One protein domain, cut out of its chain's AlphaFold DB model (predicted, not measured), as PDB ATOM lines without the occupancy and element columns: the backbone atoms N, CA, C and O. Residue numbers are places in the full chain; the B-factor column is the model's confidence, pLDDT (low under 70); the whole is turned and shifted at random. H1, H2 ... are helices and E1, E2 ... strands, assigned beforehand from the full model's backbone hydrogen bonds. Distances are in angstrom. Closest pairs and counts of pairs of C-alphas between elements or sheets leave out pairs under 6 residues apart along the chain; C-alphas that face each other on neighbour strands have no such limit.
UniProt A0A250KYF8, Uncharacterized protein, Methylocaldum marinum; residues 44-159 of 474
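Overview. This is residues 44 to 159 of the 474 residues of an uncharacterized protein of Methylocaldum marinum (UniProt A0A250KYF8). The longest helix, H6, runs through the middle of a loose group of helices: H1 lies beside its last part, H3 crosses its first half, and H5 packs on H3. From the beginning of H6 a two-stranded hairpin, E1 and E2, reaches away from the helices as an arm. The printed part has 116 residues, with six named helices and two named strands in the order H1, H2, H3, H4, H5, E1, E2, H6; the sheet's order is E1 - E2, antiparallel, and the class is mostly helix. The whole is loose, with a radius of gyration of the C-alphas of 16.7 A, and spans 49 by 39 by 23 A.

Arrangement. Start with H1, residues 44 to 54, which touches H6, residues 140 to 157, by residues 151 to 157 of H6 alone; the closest C-alphas, of Ala 49 and Ala 155, are 4.4 A apart. These two helices run the same way at a shallow tilt of 30 degrees. Next comes H2, residues 63 to 66, close to H6 but not clearly touching it, with the closest C-alphas, of Leu 63 and Leu 152, 7.3 A apart. H3, residues 69 to 78, touches H6 by residues 144 to 148 of H6 alone, about perpendicular at 80 degrees; the closest C-alphas, of Cys 75 and Trp 144, are 5.8 A apart. H4, residues 92 to 96, is close to H6 but not clearly touching it, with the closest C-alphas, of Gly 92 and Leu 140, 7.3 A apart. H5, residues 99 to 111, touches H3 at a steep tilt of 51 degrees, opposite ways; the closest C-alphas, of Gly 69 and Ala 107, are 5.1 A apart. Then look at the hairpin of E1, residues 121 to 126, and E2, residues 132 to 137, where N 123 and O 135 are 2.9 A apart and N 135 and O 123 are 2.8 A apart, within hydrogen-bond range. H1 and H3 are apart, and so are E1 and H6. In H1, H3, H4, H5 and H6 every O i to N i+4 pair is within hydrogen-bond range; H2 is too short for such a pair.

Along the chain. Find C-alpha 44 at (248.652, 186.654, 322.257), where H1 begins; it runs 15.3 A to C-alpha 54. H3 is 14.4 A long and H5 18.2 A, while E1 measures 16.7 A and E2 15.5 A. H6 runs 25.2 A from C-alpha 140 at (259.048, 165.950, 317.593) to C-alpha 157 at (238.502, 176.643, 327.419).

Size, cuts and confidence. The two C-alphas farthest apart, of Arg 54 and Gly 130, are 49.9 A apart. The printed part has no cut, and its one long link is that from H3 to H4, residues 79 to 91. Mean pLDDT of the printed part is 80.4; 15 residues are under 70, among them 80 to 84 and 92 to 97.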
ATOM      1  N   SER A  44     249.719 187.236 323.086       65.50
ATOM      2  CA  SER A  44     248.652 186.654 322.257       65.50
ATOM      3  C   SER A  44     247.821 185.596 322.996       65.50
ATOM      4  O   SER A  44     246.594 185.652 322.946       65.50
ATOM      5  N   LEU A  45     248.450 184.683 323.747       70.12
ATOM      6  CA  LEU A  45     247.746 183.676 324.557       70.12
ATOM      7  C   LEU A  45     246.937 184.324 325.683       70.12
ATOM      8  O   LEU A  45     245.768 183.992 325.875       70.12
ATOM      9  N   ARG A  46     247.522 185.312 326.370       71.81
ATOM     10  CA  ARG A  46     246.815 186.111 327.381       71.81
ATOM     11  C   ARG A  46     245.648 186.891 326.772       71.81
ATOM     12  O   ARG A  46     244.591 186.991 327.392       71.81
ATOM     13  N   GLY A  47     245.810 187.421 325.560       71.88
ATOM     14  CA  GLY A  47     244.746 188.093 324.813       71.88
ATOM     15  C   GLY A  47     243.583 187.158 324.472       71.88
ATOM     16  O   GLY A  47     242.426 187.500 324.723       71.88
ATOM     17  N   ILE A  48     243.887 185.954 323.977       80.75
ATOM     18  CA  ILE A  48     242.895 184.908 323.686       80.75
ATOM     19  C   ILE A  48     242.154 184.500 324.962       80.75
ATOM     20  O   ILE A  48     240.923 184.482 324.965       80.75
ATOM     21  N   ALA A  49     242.876 184.263 326.061       78.56
ATOM     22  CA  ALA A  49     242.272 183.913 327.342       78.56
ATOM     23  C   ALA A  49     241.343 185.007 327.866       78.56
ATOM     24  O   ALA A  49     240.190 184.746 328.200       78.56
ATOM     25  N   ARG A  50     241.782 186.267 327.843       78.06
ATOM     26  CA  ARG A  50     240.933 187.400 328.241       78.06
ATOM     27  C   ARG A  50     239.685 187.513 327.366       78.06
ATOM     28  O   ARG A  50     238.608 187.799 327.884       78.06
ATOM     29  N   ARG A  51     239.804 187.281 326.054       77.25
ATOM     30  CA  ARG A  51     238.664 187.321 325.127       77.25
ATOM     31  C   ARG A  51     237.667 186.197 325.412       77.25
ATOM     32  O   ARG A  51     236.473 186.470 325.462       77.25
ATOM     33  N   ALA A  52     238.152 184.980 325.648       81.62
ATOM     34  CA  ALA A  52     237.318 183.827 325.978       81.62
ATOM     35  C   ALA A  52     236.638 183.971 327.348       81.62
ATOM     36  O   ALA A  52     235.499 183.553 327.540       81.62
ATOM     37  N   GLN A  53     237.308 184.619 328.302       78.50
ATOM     38  CA  GLN A  53     236.736 184.906 329.612       78.50
ATOM     39  C   GLN A  53     235.609 185.944 329.536       78.50
ATOM     40  O   GLN A  53     234.568 185.762 330.163       78.50
ATOM     41  N   ARG A  54     235.816 187.030 328.780       74.25
ATOM     42  CA  ARG A  54     234.920 188.201 328.753       74.25
ATOM     43  C   ARG A  54     233.761 188.080 327.771       74.25
ATOM     44  O   ARG A  54     232.716 188.677 327.996       74.25
ATOM     45  N   CYS A  55     233.947 187.354 326.676       76.25
ATOM     46  CA  CYS A  55     232.981 187.274 325.588       76.25
ATOM     47  C   CYS A  55     232.652 185.804 325.312       76.25
ATOM     48  O   CYS A  55     233.213 185.209 324.395       76.25
ATOM     49  N   LYS A  56     231.746 185.218 326.104       78.19
ATOM     50  CA  LYS A  56     231.394 183.789 326.009       78.19
ATOM     51  C   LYS A  56     230.837 183.383 324.640       78.19
ATOM     52  O   LYS A  56     231.078 182.269 324.194       78.19
ATOM     53  N   ASP A  57     230.207 184.317 323.928       78.88
ATOM     54  CA  ASP A  57     229.681 184.091 322.574       78.88
ATOM     55  C   ASP A  57     230.699 184.383 321.454       78.88
ATOM     56  O   ASP A  57     230.394 184.255 320.263       78.88
ATOM     57  N   HIS A  58     231.921 184.802 321.799       74.75
ATOM     58  CA  HIS A  58     232.937 185.140 320.811       74.75
ATOM     59  C   HIS A  58     233.421 183.897 320.063       74.75
ATOM     60  O   HIS A  58     233.956 182.952 320.641       74.75
ATOM     61  N   ARG A  59     233.303 183.929 318.733       86.12
ATOM     62  CA  ARG A  59     233.829 182.875 317.863       86.12
ATOM     63  C   ARG A  59     235.234 183.225 317.392       86.12
ATOM     64  O   ARG A  59     235.401 184.100 316.547       86.12
ATOM     65  N   PHE A  60     236.227 182.487 317.880       85.12
ATOM     66  CA  PHE A  60     237.606 182.575 317.405       85.12
ATOM     67  C   PHE A  60     237.723 181.950 316.010       85.12
ATOM     68  O   PHE A  60     237.639 180.732 315.859       85.12
ATOM     69  N   ARG A  61     237.878 182.784 314.976       78.56
ATOM     70  CA  ARG A  61     237.862 182.342 313.568       78.56
ATOM     71  C   ARG A  61     239.248 182.104 312.959       78.56
ATOM     72  O   ARG A  61     239.318 181.491 311.903       78.56
ATOM     73  N   ASP A  62     240.330 182.539 313.615       80.56
ATOM     74  CA  ASP A  62     241.677 182.530 313.015       80.56
ATOM     75  C   ASP A  62     242.810 182.128 313.981       80.56
ATOM     76  O   ASP A  62     243.897 182.701 314.002       80.56
ATOM     77  N   LEU A  63     242.565 181.105 314.807       85.31
ATOM     78  CA  LEU A  63     243.571 180.593 315.753       85.31
ATOM     79  C   LEU A  63     244.802 180.002 315.059       85.31
ATOM     80  O   LEU A  63     245.869 179.913 315.660       85.31
ATOM     81  N   TYR A  64     244.669 179.599 313.795       85.31
ATOM     82  CA  TYR A  64     245.771 179.007 313.047       85.31
ATOM     83  C   TYR A  64     246.919 180.003 312.839       85.31
ATOM     84  O   TYR A  64     248.078 179.607 312.903       85.31
ATOM     85  N   ARG A  65     246.626 181.295 312.627       83.12
ATOM     86  CA  ARG A  65     247.666 182.331 312.488       83.12
ATOM     87  C   ARG A  65     248.494 182.533 313.750       83.12
ATOM     88  O   ARG A  65     249.603 183.039 313.656       83.12
ATOM     89  N   CYS A  66     247.970 182.131 314.905       85.12
ATOM     90  CA  CYS A  66     248.685 182.205 316.172       85.12
ATOM     91  C   CYS A  66     249.721 181.082 316.342       85.12
ATOM     92  O   CYS A  66     250.467 181.109 317.313       85.12
ATOM     93  N   LEU A  67     249.784 180.104 315.427       87.62
ATOM     94  CA  LEU A  67     250.864 179.113 315.357       87.62
ATOM     95  C   LEU A  67     252.121 179.739 314.729       87.62
ATOM     96  O   LEU A  67     252.550 179.356 313.641       87.62
ATOM     97  N   ASP A  68     252.667 180.749 315.404       82.88
ATOM     98  CA  ASP A  68     253.807 181.543 314.957       82.88
ATOM     99  C   ASP A  68     255.133 181.087 315.590       82.88
ATOM    100  O   ASP A  68     255.169 180.300 316.540       82.88
ATOM    101  N   GLY A  69     256.248 181.582 315.040       84.12
ATOM    102  CA  GLY A  69     257.595 181.297 315.542       84.12
ATOM    103  C   GLY A  69     257.736 181.544 317.051       84.12
ATOM    104  O   GLY A  69     258.191 180.643 317.752       84.12
ATOM    105  N   PRO A  70     257.290 182.693 317.597       86.00
ATOM    106  CA  PRO A  70     257.334 182.951 319.037       86.00
ATOM    107  C   PRO A  70     256.568 181.933 319.907       86.00
ATOM    108  O   PRO A  70     257.073 181.547 320.968       86.00
ATOM    109  N   LEU A  71     255.379 181.480 319.487       83.75
ATOM    110  CA  LEU A  71     254.618 180.458 320.215       83.75
ATOM    111  C   LEU A  71     255.315 179.096 320.152       83.75
ATOM    112  O   LEU A  71     255.456 178.421 321.177       83.75
ATOM    113  N   LEU A  72     255.778 178.703 318.967       86.44
ATOM    114  CA  LEU A  72     256.500 177.448 318.752       86.44
ATOM    115  C   LEU A  72     257.824 177.426 319.523       86.44
ATOM    116  O   LEU A  72     258.147 176.417 320.147       86.44
ATOM    117  N   HIS A  73     258.528 178.557 319.588       83.00
ATOM    118  CA  HIS A  73     259.760 178.709 320.356       83.00
ATOM    119  C   HIS A  73     259.551 178.462 321.852       83.00
ATOM    120  O   HIS A  73     260.390 177.837 322.506       83.00
ATOM    121  N   ARG A  74     258.429 178.914 322.424       80.00
ATOM    122  CA  ARG A  74     258.089 178.587 323.820       80.00
ATOM    123  C   ARG A  74     257.733 177.119 323.985       80.00
ATOM    124  O   ARG A  74     258.218 176.482 324.913       80.00
ATOM    125  N   CYS A  75     256.931 176.569 323.076       80.81
ATOM    126  CA  CYS A  75     256.544 175.160 323.129       80.81
ATOM    127  C   CYS A  75     257.760 174.228 323.051       80.81
ATOM    128  O   CYS A  75     257.814 173.253 323.794       80.81
ATOM    129  N   GLY A  76     258.757 174.563 322.226       74.00
ATOM    130  CA  GLY A  76     260.019 173.828 322.148       74.00
ATOM    131  C   GLY A  76     260.789 173.807 323.473       74.00
ATOM    132  O   GLY A  76     261.351 172.776 323.833       74.00
ATOM    133  N   ARG A  77     260.765 174.903 324.251       74.44
ATOM    134  CA  ARG A  77     261.381 174.945 325.594       74.44
ATOM    135  C   ARG A  77     260.632 174.093 326.620       74.44
ATOM    136  O   ARG A  77     261.273 173.494 327.477       74.44
ATOM    137  N   ASP A  78     259.305 174.050 326.528       71.25
ATOM    138  CA  ASP A  78     258.432 173.369 327.495       71.25
ATOM    139  C   ASP A  78     258.372 171.843 327.306       71.25
ATOM    140  O   ASP A  78     257.789 171.133 328.130       71.25
ATOM    141  N   LEU A  79     258.925 171.319 326.212       72.00
ATOM    142  CA  LEU A  79     258.850 169.899 325.899       72.00
ATOM    143  C   LEU A  79     259.892 169.063 326.627       72.00
ATOM    144  O   LEU A  79     261.026 169.473 326.874       72.00
ATOM    145  N   ASN A  80     259.501 167.825 326.931       67.75
ATOM    146  CA  ASN A  80     260.406 166.856 327.522       67.75
ATOM    147  C   ASN A  80     261.421 166.376 326.476       67.75
ATOM    148  O   ASN A  80     261.132 165.511 325.655       67.75
ATOM    149  N   LYS A  81     262.641 166.897 326.574       66.81
ATOM    150  CA  LYS A  81     263.768 166.594 325.677       66.81
ATOM    151  C   LYS A  81     264.261 165.144 325.764       66.81
ATOM    152  O   LYS A  81     265.035 164.712 324.918       66.81
ATOM    153  N   ARG A  82     263.815 164.396 326.781       67.12
ATOM    154  CA  ARG A  82     264.108 162.967 326.983       67.12
ATOM    155  C   ARG A  82     262.998 162.051 326.453       67.12
ATOM    156  O   ARG A  82     263.051 160.846 326.681       67.12
ATOM    157  N   ALA A  83     261.964 162.607 325.816       65.31
ATOM    158  CA  ALA A  83     260.896 161.813 325.222       65.31
ATOM    159  C   ALA A  83     261.425 160.945 324.070       65.31
ATOM    160  O   ALA A  83     262.371 161.310 323.372       65.31
ATOM    161  N   ALA A  84     260.794 159.789 323.878       69.31
ATOM    162  CA  ALA A  84     261.128 158.882 322.792       69.31
ATOM    163  C   ALA A  84     260.854 159.529 321.422       69.31
ATOM    164  O   ALA A  84     259.868 160.252 321.262       69.31
ATOM    165  N   SER A  85     261.702 159.228 320.436       78.69
ATOM    166  CA  SER A  85     261.568 159.720 319.062       78.69
ATOM    167  C   SER A  85     260.349 159.122 318.355       78.69
ATOM    168  O   SER A  85     259.906 158.002 318.656       78.69
ATOM    169  N   GLY A  86     259.798 159.889 317.412       81.38
ATOM    170  CA  GLY A  86     258.740 159.440 316.513       81.38
ATOM    171  C   GLY A  86     259.266 158.519 315.412       81.38
ATOM    172  O   GLY A  86     260.309 157.893 315.551       81.38
ATOM    173  N   VAL A  87     258.529 158.414 314.306       84.00
ATOM    174  CA  VAL A  87     258.894 157.562 313.151       84.00
ATOM    175  C   VAL A  87     260.110 158.051 312.359       84.00
ATOM    176  O   VAL A  87     260.555 157.364 311.450       84.00
ATOM    177  N   ASP A  88     260.580 159.263 312.636       82.44
ATOM    178  CA  ASP A  88     261.710 159.917 311.981       82.44
ATOM    179  C   ASP A  88     263.016 159.798 312.774       82.44
ATOM    180  O   ASP A  88     264.025 160.349 312.346       82.44
ATOM    181  N   ASP A  89     262.986 159.129 313.930       80.81
ATOM    182  CA  ASP A  89     264.125 158.904 314.827       80.81
ATOM    183  C   ASP A  89     264.877 160.173 315.271       80.81
ATOM    184  O   ASP A  89     265.951 160.111 315.870       80.81
ATOM    185  N   VAL A  90     264.262 161.343 315.078       80.25
ATOM    186  CA  VAL A  90     264.783 162.629 315.532       80.25
ATOM    187  C   VAL A  90     264.596 162.739 317.043       80.25
ATOM    188  O   VAL A  90     263.475 162.690 317.558       80.25
ATOM    189  N   THR A  91     265.703 162.896 317.766       71.69
ATOM    190  CA  THR A  91     265.709 163.090 319.221       71.69
ATOM    191  C   THR A  91     265.720 164.574 319.581       71.69
ATOM    192  O   THR A  91     266.175 165.415 318.806       71.69
ATOM    193  N   GLY A  92     265.265 164.905 320.795       68.88
ATOM    194  CA  GLY A  92     265.313 166.282 321.296       68.88
ATOM    195  C   GLY A  92     266.729 166.869 321.312       68.88
ATOM    196  O   GLY A  92     266.900 168.033 320.980       68.88
ATOM    197  N   GLN A  93     267.749 166.056 321.619       68.44
ATOM    198  CA  GLN A  93     269.154 166.487 321.651       68.44
ATOM    199  C   GLN A  93     269.731 166.777 320.260       68.44
ATOM    200  O   GLN A  93     270.444 167.760 320.093       68.44
ATOM    201  N   ALA A  94     269.416 165.945 319.260       68.31
ATOM    202  CA  ALA A  94     269.869 166.170 317.886       68.31
ATOM    203  C   ALA A  94     269.247 167.443 317.289       68.31
ATOM    204  O   ALA A  94     269.895 168.171 316.546       68.31
ATOM    205  N   TYR A  95     267.999 167.734 317.657       65.94
ATOM    206  CA  TYR A  95     267.259 168.886 317.152       65.94
ATOM    207  C   TYR A  95     267.645 170.216 317.831       65.94
ATOM    208  O   TYR A  95     267.443 171.284 317.261       65.94
ATOM    209  N   GLU A  96     268.217 170.183 319.041       63.88
ATOM    210  CA  GLU A  96     268.644 171.389 319.772       63.88
ATOM    211  C   GLU A  96     269.849 172.104 319.160       63.88
ATOM    212  O   GLU A  96     270.020 173.301 319.393       63.88
ATOM    213  N   GLN A  97     270.657 171.397 318.369       69.12
ATOM    214  CA  GLN A  97     271.854 171.959 317.739       69.12
ATOM    215  C   GLN A  97     271.522 173.096 316.759       69.12
ATOM    216  O   GLN A  97     272.351 173.981 316.568       69.12
ATOM    217  N   ASP A  98     270.301 173.112 316.209       70.69
ATOM    218  CA  ASP A  98     269.789 174.184 315.348       70.69
ATOM    219  C   ASP A  98     268.314 174.512 315.658       70.69
ATOM    220  O   ASP A  98     267.430 174.544 314.793       70.69
ATOM    221  N   LEU A  99     268.022 174.693 316.952       72.00
ATOM    222  CA  LEU A  99     266.659 174.860 317.463       72.00
ATOM    223  C   LEU A  99     265.931 176.052 316.819       72.00
ATOM    224  O   LEU A  99     264.759 175.945 316.457       72.00
ATOM    225  N   THR A 100     266.621 177.186 316.683       78.00
ATOM    226  CA  THR A 100     266.035 178.434 316.182       78.00
ATOM    227  C   THR A 100     265.670 178.325 314.705       78.00
ATOM    228  O   THR A 100     264.506 178.544 314.366       78.00
ATOM    229  N   ALA A 101     266.599 177.909 313.835       80.19
ATOM    230  CA  ALA A 101     266.317 177.816 312.402       80.19
ATOM    231  C   ALA A 101     265.263 176.742 312.105       80.19
ATOM    232  O   ALA A 101     264.401 176.908 311.239       80.19
ATOM    233  N   SER A 102     265.260 175.659 312.885       81.81
ATOM    234  CA  SER A 102     264.258 174.606 312.764       81.81
ATOM    235  C   SER A 102     262.848 175.078 313.160       81.81
ATOM    236  O   SER A 102     261.863 174.711 312.511       81.81
ATOM    237  N   ILE A 103     262.726 175.930 314.188       83.31
ATOM    238  CA  ILE A 103     261.453 176.555 314.591       83.31
ATOM    239  C   ILE A 103     260.972 177.559 313.549       83.31
ATOM    240  O   ILE A 103     259.786 177.566 313.219       83.31
ATOM    241  N   GLU A 104     261.870 178.375 313.002       85.50
ATOM    242  CA  GLU A 104     261.544 179.333 311.943       85.50
ATOM    243  C   GLU A 104     261.082 178.618 310.667       85.50
ATOM    244  O   GLU A 104     260.045 178.966 310.099       85.50
ATOM    245  N   SER A 105     261.768 177.540 310.277       89.38
ATOM    246  CA  SER A 105     261.372 176.673 309.164       89.38
ATOM    247  C   SER A 105     259.999 176.024 309.385       89.38
ATOM    248  O   SER A 105     259.162 175.983 308.475       89.38
ATOM    249  N   LEU A 106     259.718 175.534 310.598       90.38
ATOM    250  CA  LEU A 106     258.405 174.987 310.950       90.38
ATOM    251  C   LEU A 106     257.311 176.062 310.913       90.38
ATOM    252  O   LEU A 106     256.243 175.824 310.343       90.38
ATOM    253  N   ALA A 107     257.575 177.245 311.469       90.50
ATOM    254  CA  ALA A 107     256.654 178.376 311.447       90.50
ATOM    255  C   ALA A 107     256.328 178.802 310.009       90.50
ATOM    256  O   ALA A 107     255.161 179.004 309.674       90.50
ATOM    257  N   GLU A 108     257.329 178.856 309.128       90.81
ATOM    258  CA  GLU A 108     257.136 179.198 307.719       90.81
ATOM    259  C   GLU A 108     256.338 178.118 306.971       90.81
ATOM    260  O   GLU A 108     255.432 178.427 306.187       90.81
ATOM    261  N   ARG A 109     256.580 176.830 307.251       94.56
ATOM    262  CA  ARG A 109     255.764 175.729 306.705       94.56
ATOM    263  C   ARG A 109     254.317 175.777 307.188       94.56
ATOM    264  O   ARG A 109     253.417 175.481 306.401       94.56
ATOM    265  N   LEU A 110     254.068 176.143 308.441       93.19
ATOM    266  CA  LEU A 110     252.711 176.341 308.959       93.19
ATOM    267  C   LEU A 110     252.046 177.541 308.281       93.19
ATOM    268  O   LEU A 110     250.959 177.404 307.718       93.19
ATOM    269  N   LYS A 111     252.728 178.689 308.229       89.38
ATOM    270  CA  LYS A 111     252.248 179.919 307.583       89.38
ATOM    271  C   LYS A 111     251.876 179.696 306.116       89.38
ATOM    272  O   LYS A 111     250.807 180.115 305.683       89.38
ATOM    273  N   THR A 112     252.712 178.967 305.379       91.38
ATOM    274  CA  THR A 112     252.487 178.626 303.962       91.38
ATOM    275  C   THR A 112     251.624 177.379 303.750       91.38
ATOM    276  O   THR A 112     251.475 176.931 302.617       91.38
ATOM    277  N   LYS A 113     251.037 176.809 304.817       91.44
ATOM    278  CA  LYS A 113     250.164 175.618 304.781       91.44
ATOM    279  C   LYS A 113     250.823 174.366 304.175       91.44
ATOM    280  O   LYS A 113     250.137 173.463 303.700       91.44
ATOM    281  N   ARG A 114     252.156 174.290 304.219       92.69
ATOM    282  CA  ARG A 114     252.978 173.168 303.733       92.69
ATOM    283  C   ARG A 114     253.328 172.146 304.820       92.69
ATOM    284  O   ARG A 114     253.828 171.073 304.497       92.69
ATOM    285  N   TYR A 115     253.054 172.440 306.093       93.00
ATOM    286  CA  TYR A 115     253.225 171.482 307.190       93.00
ATOM    287  C   TYR A 115     252.321 170.246 307.015       93.00
ATOM    288  O   TYR A 115     251.120 170.361 306.754       93.00
ATOM    289  N   ARG A 116     252.903 169.053 307.185       91.00
ATOM    290  CA  ARG A 116     252.215 167.756 307.160       91.00
ATOM    291  C   ARG A 116     252.667 166.942 308.370       91.00
ATOM    292  O   ARG A 116     253.859 166.679 308.503       91.00
ATOM    293  N   ALA A 117     251.716 166.548 309.216       89.44
ATOM    294  CA  ALA A 117     251.991 165.700 310.372       89.44
ATOM    295  C   ALA A 117     252.518 164.329 309.923       89.44
ATOM    296  O   ALA A 117     252.023 163.756 308.943       89.44
ATOM    297  N   LYS A 118     253.513 163.802 310.636       88.19
ATOM    298  CA  LYS A 118     254.100 162.491 310.354       88.19
ATOM    299  C   LYS A 118     253.234 161.381 310.954       88.19
ATOM    300  O   LYS A 118     252.303 161.602 311.730       88.19
ATOM    301  N   ARG A 119     253.523 160.136 310.568       87.81
ATOM    302  CA  ARG A 119     252.868 158.963 311.166       87.81
ATOM    303  C   ARG A 119     253.271 158.849 312.640       87.81
ATOM    304  O   ARG A 119     254.418 159.086 312.994       87.81
ATOM    305  N   VAL A 120     252.330 158.452 313.495       87.00
ATOM    306  CA  VAL A 120     252.595 158.208 314.922       87.00
ATOM    307  C   VAL A 120     253.211 156.820 315.091       87.00
ATOM    308  O   VAL A 120     252.635 155.830 314.634       87.00
ATOM    309  N   ARG A 121     254.363 156.730 315.768       86.50
ATOM    310  CA  ARG A 121     255.017 155.450 316.077       86.50
ATOM    311  C   ARG A 121     254.250 154.747 317.195       86.50
ATOM    312  O   ARG A 121     253.880 155.386 318.173       86.50
ATOM    313  N   ARG A 122     253.994 153.443 317.072       86.00
ATOM    314  CA  ARG A 122     253.319 152.660 318.121       86.00
ATOM    315  C   ARG A 122     254.337 151.924 318.980       86.00
ATOM    316  O   ARG A 122     255.199 151.234 318.445       86.00
ATOM    317  N   CYS A 123     254.190 152.025 320.293       77.81
ATOM    318  CA  CYS A 123     254.777 151.092 321.248       77.81
ATOM    319  C   CYS A 123     253.666 150.460 322.092       77.81
ATOM    320  O   CYS A 123     252.585 151.031 322.234       77.81
ATOM    321  N   TYR A 124     253.907 149.267 322.617       80.62
ATOM    322  CA  TYR A 124     252.914 148.519 323.382       80.62
ATOM    323  C   TYR A 124     253.373 148.406 324.831       80.62
ATOM    324  O   TYR A 124     254.518 148.052 325.102       80.62
ATOM    325  N   ILE A 125     252.486 148.778 325.755       70.62
ATOM    326  CA  ILE A 125     252.725 148.704 327.197       70.62
ATOM    327  C   ILE A 125     251.907 147.531 327.753       70.62
ATOM    328  O   ILE A 125     250.675 147.565 327.634       70.62
ATOM    329  N   PRO A 126     252.539 146.521 328.372       74.06
ATOM    330  CA  PRO A 126     251.830 145.396 328.975       74.06
ATOM    331  C   PRO A 126     250.887 145.837 330.105       74.06
ATOM    332  O   PRO A 126     251.186 146.762 330.863       74.06
ATOM    333  N   LYS A 127     249.740 145.171 330.237       64.50
ATOM    334  CA  LYS A 127     248.837 145.261 331.394       64.50
ATOM    335  C   LYS A 127     249.040 144.053 332.304       64.50
ATOM    336  O   LYS A 127     249.362 142.968 331.831       64.50
ATOM    337  N   GLU A 128     248.701 144.210 333.583       69.75
ATOM    338  CA  GLU A 128     248.695 143.111 334.565       69.75
ATOM    339  C   GLU A 128     247.774 141.945 334.169       69.75
ATOM    340  O   GLU A 128     248.034 140.804 334.524       69.75
ATOM    341  N   ASN A 129     246.722 142.204 333.383       71.62
ATOM    342  CA  ASN A 129     245.780 141.182 332.919       71.62
ATOM    343  C   ASN A 129     246.163 140.523 331.577       71.62
ATOM    344  O   ASN A 129     245.300 139.945 330.920       71.62
ATOM    345  N   GLY A 130     247.416 140.659 331.128       74.00
ATOM    346  CA  GLY A 130     247.936 140.008 329.917       74.00
ATOM    347  C   GLY A 130     247.579 140.682 328.586       74.00
ATOM    348  O   GLY A 130     248.038 140.242 327.539       74.00
ATOM    349  N   GLY A 131     246.787 141.759 328.592       81.25
ATOM    350  CA  GLY A 131     246.552 142.582 327.398       81.25
ATOM    351  C   GLY A 131     247.591 143.693 327.232       81.25
ATOM    352  O   GLY A 131     248.296 144.039 328.172       81.25
ATOM    353  N   GLU A 132     247.630 144.346 326.072       80.69
ATOM    354  CA  GLU A 132     248.523 145.488 325.826       80.69
ATOM    355  C   GLU A 132     247.754 146.817 325.731       80.69
ATOM    356  O   GLU A 132     246.557 146.869 325.417       80.69
ATOM    357  N   ARG A 133     248.432 147.926 326.041       65.81
ATOM    358  CA  ARG A 133     247.978 149.297 325.773       65.81
ATOM    359  C   ARG A 133     248.847 149.876 324.656       65.81
ATOM    360  O   ARG A 133     250.041 150.059 324.888       65.81
ATOM    361  N   PRO A 134     248.288 150.188 323.475       79.31
ATOM    362  CA  PRO A 134     249.044 150.898 322.456       79.31
ATOM    363  C   PRO A 134     249.288 152.340 322.921       79.31
ATOM    364  O   PRO A 134     248.345 153.071 323.222       79.31
ATOM    365  N   LEU A 135     250.551 152.748 322.959       75.88
ATOM    366  CA  LEU A 135     250.989 154.122 323.161       75.88
ATOM    367  C   LEU A 135     251.499 154.678 321.826       75.88
ATOM    368  O   LEU A 135     252.300 154.060 321.125       75.88
ATOM    369  N   GLY A 136     250.987 155.850 321.459       81.31
ATOM    370  CA  GLY A 136     251.422 156.582 320.278       81.31
ATOM    371  C   GLY A 136     252.517 157.580 320.630       81.31
ATOM    372  O   GLY A 136     252.331 158.402 321.522       81.31
ATOM    373  N   ILE A 137     253.630 157.528 319.908       78.06
ATOM    374  CA  ILE A 137     254.758 158.449 320.021       78.06
ATOM    375  C   ILE A 137     254.800 159.292 318.731       78.06
ATOM    376  O   ILE A 137     255.191 158.778 317.677       78.06
ATOM    377  N   PRO A 138     254.318 160.550 318.762       82.69
ATOM    378  CA  PRO A 138     254.379 161.448 317.612       82.69
ATOM    379  C   PRO A 138     255.814 161.915 317.336       82.69
ATOM    380  O   PRO A 138     256.657 161.884 318.234       82.69
ATOM    381  N   ALA A 139     256.074 162.374 316.108       87.69
ATOM    382  CA  ALA A 139     257.326 163.051 315.771       87.69
ATOM    383  C   ALA A 139     257.485 164.359 316.561       87.69
ATOM    384  O   ALA A 139     256.498 164.952 317.007       87.69
ATOM    385  N   LEU A 140     258.727 164.817 316.723       83.38
ATOM    386  CA  LEU A 140     259.048 165.950 317.593       83.38
ATOM    387  C   LEU A 140     258.338 167.243 317.158       83.38
ATOM    388  O   LEU A 140     257.679 167.885 317.972       83.38
ATOM    389  N   GLU A 141     258.386 167.589 315.869       86.44
ATOM    390  CA  GLU A 141     257.668 168.762 315.344       86.44
ATOM    391  C   GLU A 141     256.152 168.659 315.562       86.44
ATOM    392  O   GLU A 141     255.487 169.652 315.858       86.44
ATOM    393  N   ASP A 142     255.591 167.452 315.474       88.94
ATOM    394  CA  ASP A 142     254.161 167.240 315.683       88.94
ATOM    395  C   ASP A 142     253.789 167.454 317.153       88.94
ATOM    396  O   ASP A 142     252.748 168.041 317.442       88.94
ATOM    397  N   GLN A 143     254.656 167.059 318.092       84.50
ATOM    398  CA  GLN A 143     254.495 167.372 319.515       84.50
ATOM    399  C   GLN A 143     254.494 168.885 319.767       84.50
ATOM    400  O   GLN A 143     253.734 169.363 320.608       84.50
ATOM    401  N   TRP A 144     255.301 169.651 319.027       84.62
ATOM    402  CA  TRP A 144     255.382 171.111 319.158       84.62
ATOM    403  C   TRP A 144     254.094 171.775 318.705       84.62
ATOM    404  O   TRP A 144     253.515 172.578 319.438       84.62
ATOM    405  N   VAL A 145     253.621 171.398 317.516       89.38
ATOM    406  CA  VAL A 145     252.368 171.912 316.964       89.38
ATOM    407  C   VAL A 145     251.191 171.505 317.850       89.38
ATOM    408  O   VAL A 145     250.358 172.346 318.174       89.38
ATOM    409  N   GLN A 146     251.148 170.258 318.328       87.75
ATOM    410  CA  GLN A 146     250.115 169.794 319.261       87.75
ATOM    411  C   GLN A 146     250.135 170.574 320.578       87.75
ATOM    412  O   GLN A 146     249.075 170.969 321.066       87.75
ATOM    413  N   LEU A 147     251.315 170.837 321.144       83.88
ATOM    414  CA  LEU A 147     251.450 171.624 322.368       83.88
ATOM    415  C   LEU A 147     251.030 173.085 322.152       83.88
ATOM    416  O   LEU A 147     250.334 173.643 323.002       83.88
ATOM    417  N   ALA A 148     251.392 173.682 321.015       87.25
ATOM    418  CA  ALA A 148     250.974 175.028 320.634       87.25
ATOM    419  C   ALA A 148     249.449 175.115 320.476       87.25
ATOM    420  O   ALA A 148     248.815 175.985 321.077       87.25
ATOM    421  N   CYS A 149     248.833 174.158 319.774       89.19
ATOM    422  CA  CYS A 149     247.379 174.032 319.687       89.19
ATOM    423  C   CYS A 149     246.744 173.860 321.073       89.19
ATOM    424  O   CYS A 149     245.769 174.535 321.388       89.19
ATOM    425  N   ALA A 150     247.310 173.007 321.929       86.19
ATOM    426  CA  ALA A 150     246.800 172.782 323.278       86.19
ATOM    427  C   ALA A 150     246.893 174.038 324.157       86.19
ATOM    428  O   ALA A 150     246.013 174.257 324.984       86.19
ATOM    429  N   LYS A 151     247.928 174.872 323.993       83.81
ATOM    430  CA  LYS A 151     248.037 176.167 324.685       83.81
ATOM    431  C   LYS A 151     247.009 177.173 324.166       83.81
ATOM    432  O   LYS A 151     246.367 177.830 324.978       83.81
ATOM    433  N   LEU A 152     246.805 177.258 322.849       85.00
ATOM    434  CA  LEU A 152     245.795 178.138 322.245       85.00
ATOM    435  C   LEU A 152     244.376 177.764 322.681       85.00
ATOM    436  O   LEU A 152     243.616 178.618 323.124       85.00
ATOM    437  N   LEU A 153     244.028 176.480 322.595       87.56
ATOM    438  CA  LEU A 153     242.721 175.985 323.026       87.56
ATOM    439  C   LEU A 153     242.570 176.058 324.547       87.56
ATOM    440  O   LEU A 153     241.500 176.405 325.033       87.56
ATOM    441  N   GLY A 154     243.643 175.790 325.295       83.69
ATOM    442  CA  GLY A 154     243.674 175.951 326.746       83.69
ATOM    443  C   GLY A 154     243.391 177.390 327.164       83.69
ATOM    444  O   GLY A 154     242.564 177.606 328.039       83.69
ATOM    445  N   ALA A 155     243.978 178.378 326.484       83.94
ATOM    446  CA  ALA A 155     243.679 179.784 326.737       83.94
ATOM    447  C   ALA A 155     242.171 180.071 326.638       83.94
ATOM    448  O   ALA A 155     241.648 180.815 327.459       83.94
ATOM    449  N   ILE A 156     241.463 179.432 325.699       85.88
ATOM    450  CA  ILE A 156     240.016 179.593 325.518       85.88
ATOM    451  C   ILE A 156     239.231 178.837 326.594       85.88
ATOM    452  O   ILE A 156     238.514 179.445 327.385       85.88
ATOM    453  N   TYR A 157     239.379 177.514 326.636       82.31
ATOM    454  CA  TYR A 157     238.502 176.643 327.419       82.31
ATOM    455  C   TYR A 157     238.795 176.661 328.918       82.31
ATOM    456  O   TYR A 157     237.905 176.378 329.717       82.31
ATOM    457  N   GLU A 158     240.008 177.039 329.338       78.06
ATOM    458  CA  GLU A 158     240.321 177.158 330.766       78.06
ATOM    459  C   GLU A 158     239.434 178.205 331.459       78.06
ATOM    460  O   GLU A 158     239.163 178.095 332.652       78.06
ATOM    461  N   GLN A 159     238.904 179.167 330.696       82.19
ATOM    462  CA  GLN A 159     238.005 180.210 331.196       82.19
ATOM    463  C   GLN A 159     236.570 179.723 331.428       82.19
ATOM    464  O   GLN A 159     235.765 180.459 332.006       82.19
TER     465      GLN A 159